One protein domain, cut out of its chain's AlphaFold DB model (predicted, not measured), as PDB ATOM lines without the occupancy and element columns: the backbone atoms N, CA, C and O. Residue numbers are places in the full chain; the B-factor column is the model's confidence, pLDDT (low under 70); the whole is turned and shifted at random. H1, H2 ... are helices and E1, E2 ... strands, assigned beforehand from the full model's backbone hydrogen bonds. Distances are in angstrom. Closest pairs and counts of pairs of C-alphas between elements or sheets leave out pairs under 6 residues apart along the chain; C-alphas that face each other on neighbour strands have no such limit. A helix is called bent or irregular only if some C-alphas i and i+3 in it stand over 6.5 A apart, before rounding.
ATOM      1  N   ASP A  62      47.795  19.480  56.366       66.94
ATOM      2  CA  ASP A  62      46.964  20.452  55.655       66.94
ATOM      3  C   ASP A  62      45.547  19.895  55.416       66.94
ATOM      4  O   ASP A  62      44.819  20.343  54.528       66.94
ATOM      5  N   ARG A  63      45.158  18.864  56.188       80.19
ATOM      6  CA  ARG A  63      43.874  18.150  56.096       80.19
ATOM      7  C   ARG A  63      43.544  17.719  54.671       80.19
ATOM      8  O   ARG A  63      42.405  17.822  54.224       80.19
ATOM      9  N   ARG A  64      44.526  17.204  53.936       85.62
ATOM     10  CA  ARG A  64      44.311  16.620  52.612       85.62
ATOM     11  C   ARG A  64      45.226  15.429  52.396       85.62
ATOM     12  O   ARG A  64      46.231  15.268  53.073       85.62
ATOM     13  N   ILE A  65      44.838  14.552  51.482       88.94
ATOM     14  CA  ILE A  65      45.587  13.331  51.175       88.94
ATOM     15  C   ILE A  65      45.675  13.129  49.670       88.94
ATOM     16  O   ILE A  65      44.797  13.554  48.926       88.94
ATOM     17  N   SER A  66      46.705  12.432  49.208       88.94
ATOM     18  CA  SER A  66      46.741  11.879  47.853       88.94
ATOM     19  C   SER A  66      46.300  10.414  47.856       88.94
ATOM     20  O   SER A  66      46.424   9.710  48.861       88.94
ATOM     21  N   SER A  67      45.793   9.917  46.728       89.88
ATOM     22  CA  SER A  67      45.519   8.480  46.591       89.88
ATOM     23  C   SER A  67      46.838   7.700  46.482       89.88
ATOM     24  O   SER A  67      47.640   8.033  45.608       89.88
ATOM     25  N   PRO A  68      47.071   6.656  47.304       88.00
ATOM     26  CA  PRO A  68      48.295   5.860  47.250       88.00
ATOM     27  C   PRO A  68      48.271   4.929  46.034       88.00
ATOM     28  O   PRO A  68      47.967   3.741  46.143       88.00
ATOM     29  N   LEU A  69      48.554   5.486  44.860       89.25
ATOM     30  CA  LEU A  69      48.646   4.785  43.584       89.25
ATOM     31  C   LEU A  69      49.943   5.170  42.870       89.25
ATOM     32  O   LEU A  69      50.335   6.334  42.931       89.25
ATOM     33  N   PRO A  70      50.581   4.232  42.149       85.56
ATOM     34  CA  PRO A  70      51.716   4.572  41.307       85.56
ATOM     35  C   PRO A  70      51.306   5.531  40.179       85.56
ATOM     36  O   PRO A  70      50.184   5.428  39.665       85.56
ATOM     37  N   PRO A  71      52.219   6.409  39.730       82.50
ATOM     38  CA  PRO A  71      51.977   7.255  38.574       82.50
ATOM     39  C   PRO A  71      51.842   6.427  37.298       82.50
ATOM     40  O   PRO A  71      52.589   5.470  37.064       82.50
ATOM     41  N   ILE A  72      50.927   6.846  36.426       86.31
ATOM     42  CA  ILE A  72      50.906   6.384  35.040       86.31
ATOM     43  C   ILE A  72      51.965   7.193  34.297       86.31
ATOM     44  O   ILE A  72      51.786   8.370  34.003       86.31
ATOM     45  N   ALA A  73      53.106   6.557  34.039       78.44
ATOM     46  CA  ALA A  73      54.215   7.186  33.341       78.44
ATOM     47  C   ALA A  73      53.883   7.344  31.850       78.44
ATOM     48  O   ALA A  73      54.011   6.396  31.073       78.44
ATOM     49  N   LEU A  74      53.469   8.548  31.463       86.25
ATOM     50  CA  LEU A  74      53.351   8.947  30.066       86.25
ATOM     51  C   LEU A  74      54.674   9.558  29.577       86.25
ATOM     52  O   LEU A  74      55.377  10.203  30.361       86.25
ATOM     53  N   PRO A  75      55.043   9.369  28.296       84.62
ATOM     54  CA  PRO A  75      56.197  10.037  27.709       84.62
ATOM     55  C   PRO A  75      56.166  11.559  27.940       84.62
ATOM     56  O   PRO A  75      55.145  12.194  27.643       84.62
ATOM     57  N   PRO A  76      57.259  12.160  28.443       76.69
ATOM     58  CA  PRO A  76      57.304  13.592  28.698       76.69
ATOM     59  C   PRO A  76      57.165  14.376  27.391       76.69
ATOM     60  O   PRO A  76      57.652  13.958  26.336       76.69
ATOM     61  N   LEU A  77      56.495  15.522  27.467       74.19
ATOM     62  CA  LEU A  77      56.431  16.472  26.362       74.19
ATOM     63  C   LEU A  77      57.768  17.234  26.281       74.19
ATOM     64  O   LEU A  77      58.366  17.486  27.326       74.19
ATOM     65  N   PRO A  78      58.258  17.592  25.079       63.06
ATOM     66  CA  PRO A  78      59.426  18.461  24.947       63.06
ATOM     67  C   PRO A  78      59.209  19.786  25.687       63.06
ATOM     68  O   PRO A  78      58.103  20.328  25.657       63.06
ATOM     69  N   ASP A  79      60.258  20.318  26.314       55.28
ATOM     70  CA  ASP A  79      60.231  21.682  26.840       55.28
ATOM     71  C   ASP A  79      60.101  22.673  25.676       55.28
ATOM     72  O   ASP A  79      60.785  22.537  24.656       55.28
ATOM     73  N   HIS A  80      59.242  23.682  25.861       54.22
ATOM     74  CA  HIS A  80      58.755  24.625  24.842       54.22
ATOM     75  C   HIS A  80      57.742  23.984  23.877       54.22
ATOM     76  O   HIS A  80      57.894  22.830  23.505       54.22
ATOM     77  N   ASP A  81      56.706  24.728  23.462       57.62
ATOM     78  CA  ASP A  81      55.570  24.303  22.608       57.62
ATOM     79  C   ASP A  81      55.949  23.841  21.172       57.62
ATOM     80  O   ASP A  81      55.248  24.095  20.191       57.62
ATOM     81  N   VAL A  82      57.087  23.174  21.008       67.31
ATOM     82  CA  VAL A  82      57.595  22.633  19.759       67.31
ATOM     83  C   VAL A  82      56.961  21.270  19.526       67.31
ATOM     84  O   VAL A  82      57.264  20.278  20.193       67.31
ATOM     85  N   LYS A  83      56.093  21.218  18.518       73.38
ATOM     86  CA  LYS A  83      55.508  19.976  18.024       73.38
ATOM     87  C   LYS A  83      56.619  18.991  17.607       73.38
ATOM     88  O   LYS A  83      57.482  19.370  16.812       73.38
ATOM     89  N   PRO A  84      56.609  17.736  18.091       75.94
ATOM     90  CA  PRO A  84      57.633  16.758  17.756       75.94
ATOM     91  C   PRO A  84      57.587  16.406  16.265       75.94
ATOM     92  O   PRO A  84      56.519  16.326  15.656       75.94
ATOM     93  N   SER A  85      58.756  16.162  15.676       79.50
ATOM     94  CA  SER A  85      58.906  15.754  14.271       79.50
ATOM     95  C   SER A  85      58.656  14.259  14.037       79.50
ATOM     96  O   SER A  85      58.647  13.809  12.892       79.50
ATOM     97  N   HIS A  86      58.442  13.487  15.103       81.06
ATOM     98  CA  HIS A  86      58.225  12.042  15.079       81.06
ATOM     99  C   HIS A  86      57.131  11.629  16.083       81.06
ATOM    100  O   HIS A  86      56.910  12.352  17.059       81.06
ATOM    101  N   PRO A  87      56.440  10.493  15.850       84.88
ATOM    102  CA  PRO A  87      55.398   9.973  16.739       84.88
ATOM    103  C   PRO A  87      55.876   9.755  18.181       84.88
ATOM    104  O   PRO A  87      57.054   9.487  18.427       84.88
ATOM    105  N   ILE A  88      54.952   9.844  19.139       87.38
ATOM    106  CA  ILE A  88      55.245   9.643  20.567       87.38
ATOM    107  C   ILE A  88      55.003   8.179  20.925       87.38
ATOM    108  O   ILE A  88      53.886   7.691  20.801       87.38
ATOM    109  N   TRP A  89      56.031   7.479  21.399       84.31
ATOM    110  CA  TRP A  89      55.946   6.057  21.742       84.31
ATOM    111  C   TRP A  89      55.233   5.813  23.083       84.31
ATOM    112  O   TRP A  89      55.782   6.139  24.133       84.31
ATOM    113  N   LEU A  90      54.054   5.180  23.062       84.00
ATOM    114  CA  LEU A  90      53.272   4.806  24.256       84.00
ATOM    115  C   LEU A  90      53.574   3.392  24.771       84.00
ATOM    116  O   LEU A  90      53.300   3.084  25.931       84.00
ATOM    117  N   GLY A  91      54.149   2.527  23.933       79.88
ATOM    118  CA  GLY A  91      54.392   1.122  24.266       79.88
ATOM    119  C   GLY A  91      53.348   0.168  23.690       79.88
ATOM    120  O   GLY A  91      52.474   0.549  22.927       79.88
ATOM    121  N   SER A  92      53.461  -1.125  23.993       84.25
ATOM    122  CA  SER A  92      52.517  -2.121  23.464       84.25
ATOM    123  C   SER A  92      51.094  -1.898  23.992       84.25
ATOM    124  O   SER A  92      50.961  -1.579  25.174       84.25
ATOM    125  N   PRO A  93      50.045  -2.156  23.179       90.06
ATOM    126  CA  PRO A  93      48.668  -2.117  23.646       90.06
ATOM    127  C   PRO A  93      48.487  -3.002  24.872       90.06
ATOM    128  O   PRO A  93      48.881  -4.174  24.875       90.06
ATOM    129  N   ALA A  94      47.956  -2.407  25.928       88.69
ATOM    130  CA  ALA A  94      47.841  -3.015  27.238       88.69
ATOM    131  C   ALA A  94      46.822  -2.247  28.075       88.69
ATOM    132  O   ALA A  94      46.541  -1.078  27.819       88.69
ATOM    133  N   GLU A  95      46.323  -2.909  29.110       94.12
ATOM    134  CA  GLU A  95      45.452  -2.312  30.109       94.12
ATOM    135  C   GLU A  95      46.139  -2.355  31.476       94.12
ATOM    136  O   GLU A  95      46.625  -3.403  31.914       94.12
ATOM    137  N   ALA A  96      46.166  -1.213  32.156       91.00
ATOM    138  CA  ALA A  96      46.581  -1.089  33.542       91.00
ATOM    139  C   ALA A  96      45.360  -0.742  34.397       91.00
ATOM    140  O   ALA A  96      44.707   0.273  34.165       91.00
ATOM    141  N   ARG A  97      45.072  -1.580  35.398       95.31
ATOM    142  CA  ARG A  97      44.063  -1.314  36.429       95.31
ATOM    143  C   ARG A  97      44.767  -1.105  37.757       95.31
ATOM    144  O   ARG A  97      45.532  -1.964  38.194       95.31
ATOM    145  N   LEU A  98      44.510   0.038  38.369       93.75
ATOM    146  CA  LEU A  98      45.088   0.457  39.632       93.75
ATOM    147  C   LEU A  98      43.944   0.716  40.605       93.75
ATOM    148  O   LEU A  98      42.997   1.424  40.272       93.75
ATOM    149  N   GLU A  99      44.035   0.143  41.796       95.44
ATOM    150  CA  GLU A  99      43.049   0.332  42.853       95.44
ATOM    151  C   GLU A  99      43.761   0.668  44.155       95.44
ATOM    152  O   GLU A  99      44.787   0.073  44.492       95.44
ATOM    153  N   SER A 100      43.207   1.639  44.868       93.25
ATOM    154  CA  SER A 100      43.645   2.024  46.194       93.25
ATOM    155  C   SER A 100      42.471   2.036  47.150       93.25
ATOM    156  O   SER A 100      41.357   2.398  46.770       93.25
ATOM    157  N   ARG A 101      42.741   1.651  48.395       94.75
ATOM    158  CA  ARG A 101      41.778   1.615  49.489       94.75
ATOM    159  C   ARG A 101      42.431   2.252  50.708       94.75
ATOM    160  O   ARG A 101      43.412   1.723  51.225       94.75
ATOM    161  N   VAL A 102      41.903   3.391  51.137       91.44
ATOM    162  CA  VAL A 102      42.412   4.177  52.265       91.44
ATOM    163  C   VAL A 102      41.350   4.202  53.351       91.44
ATOM    164  O   VAL A 102      40.263   4.738  53.145       91.44
ATOM    165  N   GLU A 103      41.656   3.616  54.502       92.25
ATOM    166  CA  GLU A 103      40.796   3.693  55.683       92.25
ATOM    167  C   GLU A 103      41.084   5.002  56.420       92.25
ATOM    168  O   GLU A 103      42.223   5.267  56.809       92.25
ATOM    169  N   LEU A 104      40.062   5.843  56.570       86.88
ATOM    170  CA  LEU A 104      40.194   7.136  57.226       86.88
ATOM    171  C   LEU A 104      39.922   7.009  58.732       86.88
ATOM    172  O   LEU A 104      39.054   6.231  59.141       86.88
ATOM    173  N   PRO A 105      40.616   7.789  59.580       83.94
ATOM    174  CA  PRO A 105      40.250   7.921  60.983       83.94
ATOM    175  C   PRO A 105      38.807   8.417  61.133       83.94
ATOM    176  O   PRO A 105      38.295   9.170  60.302       83.94
ATOM    177  N   LYS A 106      38.158   8.030  62.233       77.88
ATOM    178  CA  LYS A 106      36.806   8.501  62.563       77.88
ATOM    179  C   LYS A 106      36.756  10.037  62.605       77.88
ATOM    180  O   LYS A 106      37.692  10.669  63.088       77.88
ATOM    181  N   GLY A 107      35.655  10.615  62.120       70.25
ATOM    182  CA  GLY A 107      35.425  12.068  62.104       70.25
ATOM    183  C   GLY A 107      35.980  12.812  60.881       70.25
ATOM    184  O   GLY A 107      35.776  14.020  60.771       70.25
ATOM    185  N   TYR A 108      36.635  12.110  59.949       75.50
ATOM    186  CA  TYR A 108      37.111  12.684  58.689       75.50
ATOM    187  C   TYR A 108      36.286  12.189  57.503       75.50
ATOM    188  O   TYR A 108      36.097  10.986  57.319       75.50
ATOM    189  N   VAL A 109      35.836  13.123  56.665       79.94
ATOM    190  CA  VAL A 109      35.101  12.827  55.428       79.94
ATOM    191  C   VAL A 109      35.850  13.434  54.243       79.94
ATOM    192  O   VAL A 109      36.085  14.643  54.239       79.94
ATOM    193  N   PRO A 110      36.241  12.654  53.223       86.56
ATOM    194  CA  PRO A 110      36.974  13.197  52.095       86.56
ATOM    195  C   PRO A 110      36.009  13.894  51.128       86.56
ATOM    196  O   PRO A 110      34.942  13.375  50.794       86.56
ATOM    197  N   LYS A 111      36.400  15.062  50.625       84.62
ATOM    198  CA  LYS A 111      35.686  15.744  49.545       84.62
ATOM    199  C   LYS A 111      36.060  15.085  48.220       84.62
ATOM    200  O   LYS A 111      37.148  15.321  47.695       84.62
ATOM    201  N   LEU A 112      35.159  14.254  47.697       86.94
ATOM    202  CA  LEU A 112      35.440  13.452  46.510       86.94
ATOM    203  C   LEU A 112      35.725  14.316  45.266       86.94
ATOM    204  O   LEU A 112      34.953  15.235  44.968       86.94
ATOM    205  N   PRO A 113      36.804  14.019  44.521       83.25
ATOM    206  CA  PRO A 113      37.073  14.635  43.226       83.25
ATOM    207  C   PRO A 113      36.041  14.215  42.176       83.25
ATOM    208  O   PRO A 113      35.289  13.257  42.356       83.25
ATOM    209  N   ARG A 114      36.024  14.915  41.037       82.38
ATOM    210  CA  ARG A 114      35.249  14.464  39.877       82.38
ATOM    211  C   ARG A 114      35.927  13.258  39.240       82.38
ATOM    212  O   ARG A 114      37.148  13.223  39.132       82.38
ATOM    213  N   ASN A 115      35.119  12.322  38.756       90.88
ATOM    214  CA  ASN A 115      35.616  11.240  37.919       90.88
ATOM    215  C   ASN A 115      36.178  11.805  36.607       90.88
ATOM    216  O   ASN A 115      35.642  12.771  36.057       90.88
ATOM    217  N   VAL A 116      37.227  11.165  36.104       92.06
ATOM    218  CA  VAL A 116      37.856  11.494  34.824       92.06
ATOM    219  C   VAL A 116      37.499  10.397  33.829       92.06
ATOM    220  O   VAL A 116      37.655   9.219  34.136       92.06
ATOM    221  N   ASP A 117      37.009  10.776  32.651       96.75
ATOM    222  CA  ASP A 117      36.748   9.867  31.532       96.75
ATOM    223  C   ASP A 117      37.310  10.498  30.253       96.75
ATOM    224  O   ASP A 117      36.720  11.419  29.688       96.75
ATOM    225  N   LEU A 118      38.496  10.049  29.844       96.00
ATOM    226  CA  LEU A 118      39.189  10.498  28.641       96.00
ATOM    227  C   LEU A 118      39.204   9.361  27.633       96.00
ATOM    228  O   LEU A 118      39.646   8.254  27.950       96.00
ATOM    229  N   LYS A 119      38.765   9.660  26.412       97.31
ATOM    230  CA  LYS A 119      38.774   8.712  25.303       97.31
ATOM    231  C   LYS A 119      39.403   9.342  24.081       97.31
ATOM    232  O   LYS A 119      38.836  10.270  23.514       97.31
ATOM    233  N   GLU A 120      40.542   8.803  23.682       97.56
ATOM    234  CA  GLU A 120      41.279   9.212  22.491       97.56
ATOM    235  C   GLU A 120      41.534   7.992  21.600       97.56
ATOM    236  O   GLU A 120      41.448   6.839  22.044       97.56
ATOM    237  N   ASP A 121      41.881   8.219  20.336       96.88
ATOM    238  CA  ASP A 121      42.173   7.128  19.399       96.88
ATOM    239  C   ASP A 121      43.414   6.323  19.830       96.88
ATOM    240  O   ASP A 121      43.468   5.103  19.645       96.88
ATOM    241  N   PHE A 122      44.384   6.973  20.485       96.56
ATOM    242  CA  PHE A 122      45.611   6.334  20.970       96.56
ATOM    243  C   PHE A 122      45.496   5.681  22.357       96.56
ATOM    244  O   PHE A 122      46.198   4.692  22.606       96.56
ATOM    245  N   ALA A 123      44.648   6.190  23.260       97.44
ATOM    246  CA  ALA A 123      44.495   5.665  24.621       97.44
ATOM    247  C   ALA A 123      43.186   6.103  25.307       97.44
ATOM    248  O   ALA A 123      42.620   7.137  24.970       97.44
ATOM    249  N   ASP A 124      42.757   5.340  26.318       98.19
ATOM    250  CA  ASP A 124      41.700   5.735  27.261       98.19
ATOM    251  C   ASP A 124      42.255   5.883  28.679       98.19
ATOM    252  O   ASP A 124      43.165   5.149  29.084       98.19
ATOM    253  N   TYR A 125      41.669   6.796  29.450       97.75
ATOM    254  CA  TYR A 125      41.929   6.948  30.876       97.75
ATOM    255  C   TYR A 125      40.631   7.164  31.649       97.75
ATOM    256  O   TYR A 125      39.868   8.084  31.353       97.75
ATOM    257  N   HIS A 126      40.411   6.344  32.672       97.81
ATOM    258  CA  HIS A 126      39.269   6.452  33.570       97.81
ATOM    259  C   HIS A 126      39.752   6.538  35.014       97.81
ATOM    260  O   HIS A 126      40.504   5.668  35.449       97.81
ATOM    261  N   ALA A 127      39.285   7.529  35.769       96.38
ATOM    262  CA  ALA A 127      39.502   7.633  37.209       96.38
ATOM    263  C   ALA A 127      38.163   7.757  37.939       96.38
ATOM    264  O   ALA A 127      37.284   8.509  37.512       96.38
ATOM    265  N   SER A 128      38.003   7.024  39.039       95.50
ATOM    266  CA  SER A 128      36.811   7.098  39.881       95.50
ATOM    267  C   SER A 128      37.145   7.058  41.363       95.50
ATOM    268  O   SER A 128      38.124   6.429  41.776       95.50
ATOM    269  N   TYR A 129      36.304   7.729  42.144       93.94
ATOM    270  CA  TYR A 129      36.469   7.897  43.580       93.94
ATOM    271  C   TYR A 129      35.159   7.573  44.295       93.94
ATOM    272  O   TYR A 129      34.090   8.017  43.877       93.94
ATOM    273  N   ALA A 130      35.234   6.815  45.382       91.81
ATOM    274  CA  ALA A 130      34.074   6.445  46.184       91.81
ATOM    275  C   ALA A 130      34.434   6.389  47.667       91.81
ATOM    276  O   ALA A 130      35.562   6.057  48.018       91.81
ATOM    277  N   VAL A 131      33.466   6.663  48.541       89.31
ATOM    278  CA  VAL A 131      33.602   6.430  49.984       89.31
ATOM    279  C   VAL A 131      32.505   5.494  50.436       89.31
ATOM    280  O   VAL A 131      31.332   5.720  50.139       89.31
ATOM    281  N   LYS A 132      32.883   4.467  51.188       87.44
ATOM    282  CA  LYS A 132      31.938   3.594  51.877       87.44
ATOM    283  C   LYS A 132      32.528   3.171  53.218       87.44
ATOM    284  O   LYS A 132      33.682   2.765  53.267       87.44
ATOM    285  N   ASP A 133      31.745   3.282  54.289       85.19
ATOM    286  CA  ASP A 133      32.124   2.842  55.641       85.19
ATOM    287  C   ASP A 133      33.472   3.423  56.129       85.19
ATOM    288  O   ASP A 133      34.297   2.720  56.708       85.19
ATOM    289  N   GLY A 134      33.726   4.711  55.855       81.75
ATOM    290  CA  GLY A 134      34.981   5.393  56.222       81.75
ATOM    291  C   GLY A 134      36.182   5.038  55.341       81.75
ATOM    292  O   GLY A 134      37.309   5.436  55.633       81.75
ATOM    293  N   VAL A 135      35.956   4.305  54.253       93.25
ATOM    294  CA  VAL A 135      37.002   3.858  53.342       93.25
ATOM    295  C   VAL A 135      36.877   4.564  52.003       93.25
ATOM    296  O   VAL A 135      35.875   4.410  51.305       93.25
ATOM    297  N   LEU A 136      37.914   5.314  51.642       93.88
ATOM    298  CA  LEU A 136      38.076   5.918  50.327       93.88
ATOM    299  C   LEU A 136      38.655   4.881  49.360       93.88
ATOM    300  O   LEU A 136      39.743   4.348  49.582       93.88
ATOM    301  N   THR A 137      37.946   4.627  48.267       96.38
ATOM    302  CA  THR A 137      38.409   3.802  47.156       96.38
ATOM    303  C   THR A 137      38.668   4.677  45.941       96.38
ATOM    304  O   THR A 137      37.787   5.421  45.511       96.38
ATOM    305  N   THR A 138      39.862   4.543  45.365       96.31
ATOM    306  CA  THR A 138      40.250   5.196  44.111       96.31
ATOM    307  C   THR A 138      40.581   4.127  43.086       96.31
ATOM    308  O   THR A 138      41.426   3.269  43.345       96.31
ATOM    309  N   GLN A 139      39.953   4.187  41.916       97.12
ATOM    310  CA  GLN A 139      40.244   3.292  40.797       97.12
ATOM    311  C   GLN A 139      40.711   4.093  39.591       97.12
ATOM    312  O   GLN A 139      40.068   5.070  39.216       97.12
ATOM    313  N   ARG A 140      41.803   3.650  38.964       97.00
ATOM    314  CA  ARG A 140      42.311   4.183  37.698       97.00
ATOM    315  C   ARG A 140      42.454   3.059  36.681       97.00
ATOM    316  O   ARG A 140      43.040   2.019  36.979       97.00
ATOM    317  N   VAL A 141      41.944   3.275  35.476       97.69
ATOM    318  CA  VAL A 141      42.074   2.363  34.338       97.69
ATOM    319  C   VAL A 141      42.725   3.123  33.196       97.69
ATOM    320  O   VAL A 141      42.217   4.153  32.772       97.69
ATOM    321  N   PHE A 142      43.852   2.618  32.703       97.00
ATOM    322  CA  PHE A 142      44.563   3.186  31.563       97.00
ATOM    323  C   PHE A 142      44.716   2.133  30.473       97.00
ATOM    324  O   PHE A 142      45.251   1.051  30.725       97.00
ATOM    325  N   ILE A 143      44.239   2.445  29.271       97.31
ATOM    326  CA  ILE A 143      44.214   1.522  28.137       97.31
ATOM    327  C   ILE A 143      45.023   2.137  27.006       97.31
ATOM    328  O   ILE A 143      44.624   3.143  26.429       97.31
ATOM    329  N   VAL A 144      46.140   1.511  26.647       95.25
ATOM    330  CA  VAL A 144      46.910   1.867  25.451       95.25
ATOM    331  C   VAL A 144      46.291   1.144  24.256       95.25
ATOM    332  O   VAL A 144      46.269  -0.088  24.229       95.25
ATOM    333  N   LYS A 145      45.802   1.895  23.263       96.25
ATOM    334  CA  LYS A 145      45.202   1.346  22.032       96.25
ATOM    335  C   LYS A 145      46.210   1.289  20.893       96.25
ATOM    336  O   LYS A 145      46.302   0.280  20.194       96.25
ATOM    337  N   LEU A 146      46.992   2.357  20.734       93.06
ATOM    338  CA  LEU A 146      48.027   2.483  19.711       93.06
ATOM    339  C   LEU A 146      49.419   2.479  20.337       93.06
ATOM    340  O   LEU A 146      49.628   2.985  21.435       93.06
ATOM    341  N   ARG A 147      50.390   1.921  19.606       89.75
ATOM    342  CA  ARG A 147      51.791   1.888  20.054       89.75
ATOM    343  C   ARG A 147      52.452   3.255  20.083       89.75
ATOM    344  O   ARG A 147      53.361   3.496  20.875       89.75
ATOM    345  N   GLU A 148      52.001   4.116  19.188       90.56
ATOM    346  CA  GLU A 148      52.531   5.443  18.958       90.56
ATOM    347  C   GLU A 148      51.365   6.407  18.776       90.56
ATOM    348  O   GLU A 148      50.389   6.069  18.105       90.56
ATOM    349  N   VAL A 149      51.483   7.604  19.342       92.25
ATOM    350  CA  VAL A 149      50.606   8.728  19.018       92.25
ATOM    351  C   VAL A 149      51.110   9.365  17.725       92.25
ATOM    352  O   VAL A 149      52.257   9.837  17.697       92.25
ATOM    353  N   PRO A 150      50.290   9.431  16.664       92.88
ATOM    354  CA  PRO A 150      50.650  10.145  15.448       92.88
ATOM    355  C   PRO A 150      50.964  11.618  15.724       92.88
ATOM    356  O   PRO A 150      50.313  12.272  16.534       92.88
ATOM    357  N   VAL A 151      51.910  12.195  14.978       88.69
ATOM    358  CA  VAL A 151      52.256  13.629  15.086       88.69
ATOM    359  C   VAL A 151      51.029  14.531  14.865       88.69
ATOM    360  O   VAL A 151      50.947  15.627  15.420       88.69
ATOM    361  N   SER A 152      50.041  14.092  14.078       92.88
ATOM    362  CA  SER A 152      48.765  14.795  13.890       92.88
ATOM    363  C   SER A 152      47.952  14.957  15.178       92.88
ATOM    364  O   SER A 152      47.256  15.957  15.308       92.88
ATOM    365  N   GLU A 153      48.091  14.043  16.138       94.06
ATOM    366  CA  GLU A 153      47.325  13.994  17.393       94.06
ATOM    367  C   GLU A 153      48.091  14.581  18.589       94.06
ATOM    368  O   GLU A 153      47.660  14.467  19.733       94.06
ATOM    369  N   TYR A 154      49.217  15.260  18.342       89.62
ATOM    370  CA  TYR A 154      50.054  15.845  19.395       89.62
ATOM    371  C   TYR A 154      49.279  16.741  20.379       89.62
ATOM    372  O   TYR A 154      49.484  16.635  21.585       89.62
ATOM    373  N   GLU A 155      48.361  17.584  19.894       91.69
ATOM    374  CA  GLU A 155      47.561  18.461  20.763       91.69
ATOM    375  C   GLU A 155      46.568  17.682  21.638       91.69
ATOM    376  O   GLU A 155      46.337  18.055  22.790       91.69
ATOM    377  N   ALA A 156      46.004  16.587  21.117       94.31
ATOM    378  CA  ALA A 156      45.146  15.691  21.889       94.31
ATOM    379  C   ALA A 156      45.971  14.984  22.972       94.31
ATOM    380  O   ALA A 156      45.619  15.035  24.148       94.31
ATOM    381  N   TYR A 157      47.145  14.455  22.614       93.75
ATOM    382  CA  TYR A 157      48.071  13.858  23.576       93.75
ATOM    383  C   TYR A 157      48.555  14.840  24.643       93.75
ATOM    384  O   TYR A 157      48.639  14.476  25.812       93.75
ATOM    385  N   LYS A 158      48.825  16.099  24.284       92.00
ATOM    386  CA  LYS A 158      49.210  17.139  25.243       92.00
ATOM    387  C   LYS A 158      48.117  17.374  26.289       92.00
ATOM    388  O   LYS A 158      48.412  17.384  27.483       92.00
ATOM    389  N   LYS A 159      46.859  17.521  25.858       93.19
ATOM    390  CA  LYS A 159      45.705  17.682  26.763       93.19
ATOM    391  C   LYS A 159      45.466  16.433  27.606       93.19
ATOM    392  O   LYS A 159      45.281  16.551  28.814       93.19
ATOM    393  N   PHE A 160      45.518  15.261  26.980       95.88
ATOM    394  CA  PHE A 160      45.357  13.970  27.636       95.88
ATOM    395  C   PHE A 160      46.414  13.766  28.727       95.88
ATOM    396  O   PHE A 160      46.077  13.512  29.877       95.88
ATOM    397  N   SER A 161      47.692  13.954  28.384       92.38
ATOM    398  CA  SER A 161      48.819  13.807  29.306       92.38
ATOM    399  C   SER A 161      48.716  14.771  30.486       92.38
ATOM    400  O   SER A 161      48.882  14.358  31.632       92.38
ATOM    401  N   LYS A 162      48.332  16.030  30.227       90.31
ATOM    402  CA  LYS A 162      48.070  17.002  31.292       90.31
ATOM    403  C   LYS A 162      46.929  16.560  32.212       90.31
ATOM    404  O   LYS A 162      47.100  16.606  33.419       90.31
ATOM    405  N   ALA A 163      45.795  16.119  31.672       92.19
ATOM    406  CA  ALA A 163      44.657  15.700  32.488       92.19
ATOM    407  C   ALA A 163      44.975  14.462  33.350       92.19
ATOM    408  O   ALA A 163      44.568  14.401  34.507       92.19
ATOM    409  N   VAL A 164      45.746  13.506  32.817       93.75
ATOM    410  CA  VAL A 164      46.243  12.347  33.579       93.75
ATOM    411  C   VAL A 164      47.200  12.783  34.695       93.75
ATOM    412  O   VAL A 164      47.120  12.259  35.806       93.75
ATOM    413  N   ALA A 165      48.089  13.744  34.424       88.94
ATOM    414  CA  ALA A 165      49.003  14.289  35.427       88.94
ATOM    415  C   ALA A 165      48.261  15.072  36.525       88.94
ATOM    416  O   ALA A 165      48.481  14.812  37.705       88.94
ATOM    417  N   ASP A 166      47.331  15.954  36.146       87.19
ATOM    418  CA  ASP A 166      46.523  16.754  37.073       87.19
ATOM    419  C   ASP A 166      45.681  15.850  37.999       87.19
ATOM    420  O   ASP A 166      45.577  16.111  39.195       87.19
ATOM    421  N   ASP A 167      45.115  14.756  37.472       91.50
ATOM    422  CA  ASP A 167      44.420  13.738  38.272       91.50
ATOM    423  C   ASP A 167      45.369  13.022  39.243       91.50
ATOM    424  O   ASP A 167      45.023  12.782  40.403       91.50
ATOM    425  N   HIS A 168      46.574  12.671  38.787       85.75
ATOM    426  CA  HIS A 168      47.583  12.022  39.621       85.75
ATOM    427  C   HIS A 168      48.031  12.904  40.794       85.75
ATOM    428  O   HIS A 168      48.156  12.401  41.910       85.75
ATOM    429  N   GLU A 169      48.247  14.194  40.545       83.12
ATOM    430  CA  GLU A 169      48.723  15.182  41.523       83.12
ATOM    431  C   GLU A 169      47.610  15.747  42.419       83.12
ATOM    432  O   GLU A 169      47.863  16.583  43.287       83.12
ATOM    433  N   LEU A 170      46.374  15.284  42.237       85.56
ATOM    434  CA  LEU A 170      45.226  15.805  42.952       85.56
ATOM    435  C   LEU A 170      45.268  15.470  44.452       85.56
ATOM    436  O   LEU A 170      45.321  14.306  44.862       85.56
ATOM    437  N   TYR A 171      45.141  16.513  45.272       87.88
ATOM    438  CA  TYR A 171      44.859  16.388  46.699       87.88
ATOM    439  C   TYR A 171      43.358  16.271  46.957       87.88
ATOM    440  O   TYR A 171      42.552  17.029  46.417       87.88
ATOM    441  N   ILE A 172      42.997  15.341  47.834       87.69
ATOM    442  CA  ILE A 172      41.643  15.085  48.314       87.69
ATOM    443  C   ILE A 172      41.518  15.731  49.698       87.69
ATOM    444  O   ILE A 172      42.120  15.224  50.650       87.69
ATOM    445  N   PRO A 173      40.773  16.843  49.837       83.00
ATOM    446  CA  PRO A 173      40.558  17.487  51.127       83.00
ATOM    447  C   PRO A 173      39.788  16.577  52.082       83.00
ATOM    448  O   PRO A 173      38.890  15.850  51.658       83.00
ATOM    449  N   LEU A 174      40.095  16.667  53.368       80.44
ATOM    450  CA  LEU A 174      39.414  15.984  54.457       80.44
ATOM    451  C   LEU A 174      38.662  17.016  55.300       80.44
ATOM    452  O   LEU A 174      39.248  17.940  55.860       80.44
ATOM    453  N   LEU A 175      37.352  16.846  55.404       67.50
ATOM    454  CA  LEU A 175      36.489  17.659  56.250       67.50
ATOM    455  C   LEU A 175      36.443  17.048  57.653       67.50
ATOM    456  O   LEU A 175      36.207  15.846  57.790       67.50
ATOM    457  N   SER A 176      36.654  17.869  58.683       54.91
ATOM    458  CA  SER A 176      36.415  17.492  60.078       54.91
ATOM    459  C   SER A 176      34.930  17.631  60.393       54.91
ATOM    460  O   SER A 176      34.345  18.685  60.133       54.91
ATOM    461  N   SER A 177      34.331  16.613  61.005       49.34
ATOM    462  CA  SER A 177      32.943  16.622  61.479       49.34
ATOM    463  C   SER A 177      32.739  17.496  62.730       49.34
ATOM    464  O   SER A 177      32.136  17.055  63.703       49.34
ATOM    465  N   GLY A 178      33.272  18.720  62.743       36.19
ATOM    466  CA  GLY A 178      32.929  19.711  63.760       36.19
ATOM    467  C   GLY A 178      31.471  20.144  63.590       36.19
ATOM    468  O   GLY A 178      30.975  20.223  62.466       36.19
TER     469      GLY A 178
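AT A GLANCE: This is residues 62 to 178 of the 469 residues of an uncharacterized protein of Acidobacteria bacterium (UniProt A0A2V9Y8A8). A long, narrow, twisted sheet of four strands, E1 E5 E4 E3, has H1 along one face at one end and the small strand pair E2 and E6 over the other end; its other face is bare. Residues 62 to 93, a long stretch with no named element, are tied in by short pairings, residues 64 to 65 to E6 and 88 to 89 to 148 to 149. The 117 printed residues hold E1 E2 E3 E4 E5 H1 E6 in that order, a mixed class; both sheets are antiparallel. The whole is loose, radius of gyration of the C-alphas 16.7 A, and elongated, spanning 56 by 29 by 18 A.

IN THESE COORDINATES: Find C-alpha 94 at (47.841, -3.015, 27.238); E1 runs from there to residue 103, 30.1 A. E5 is residues 135 to 144, 29.7 A; E4, 123 to 132, 30.1 A; E3, 116 to 119; E2, 108 to 110. H1, residues 151 to 168, covers 25.0 A. E6, residues 172 to 176, ends at (36.415, 17.492, 60.078).

HOW THE PARTS SIT: Look between E1 and E5 for N 98 and O 140, 2.8 A. E3, E4 and E5 form a meander, each strand the antiparallel neighbour of the one before, in two hairpins: see N 126 and O 141, 2.8 A, and N 118 and O 125, 2.8 A. H1 is on this sheet at a height of 9.8 A, two layers with the helix on one face; it lies over E4 and E3, along the strands at 13 degrees to E3 on the local plane. Its closest C-alphas to E3 are Phe 160 and Leu 118, 7.1 A. H1 is irregular, C-alphas 152 and 155 being 7.9 A apart, has a kink of 30 degrees near residue 158, and 12 of 14 O i to N i+4 pairs are within hydrogen-bond range. E2 and E6 are antiparallel, with N 175 and O 109 at 2.8 A.

THE WHOLE: The farthest C-alphas, Ser 85 and Gly 178, are 56.0 A apart. The printed part has no cut, and no link is long. Confidence is under 70 at residues 62, 78 to 82 and 175 to 178.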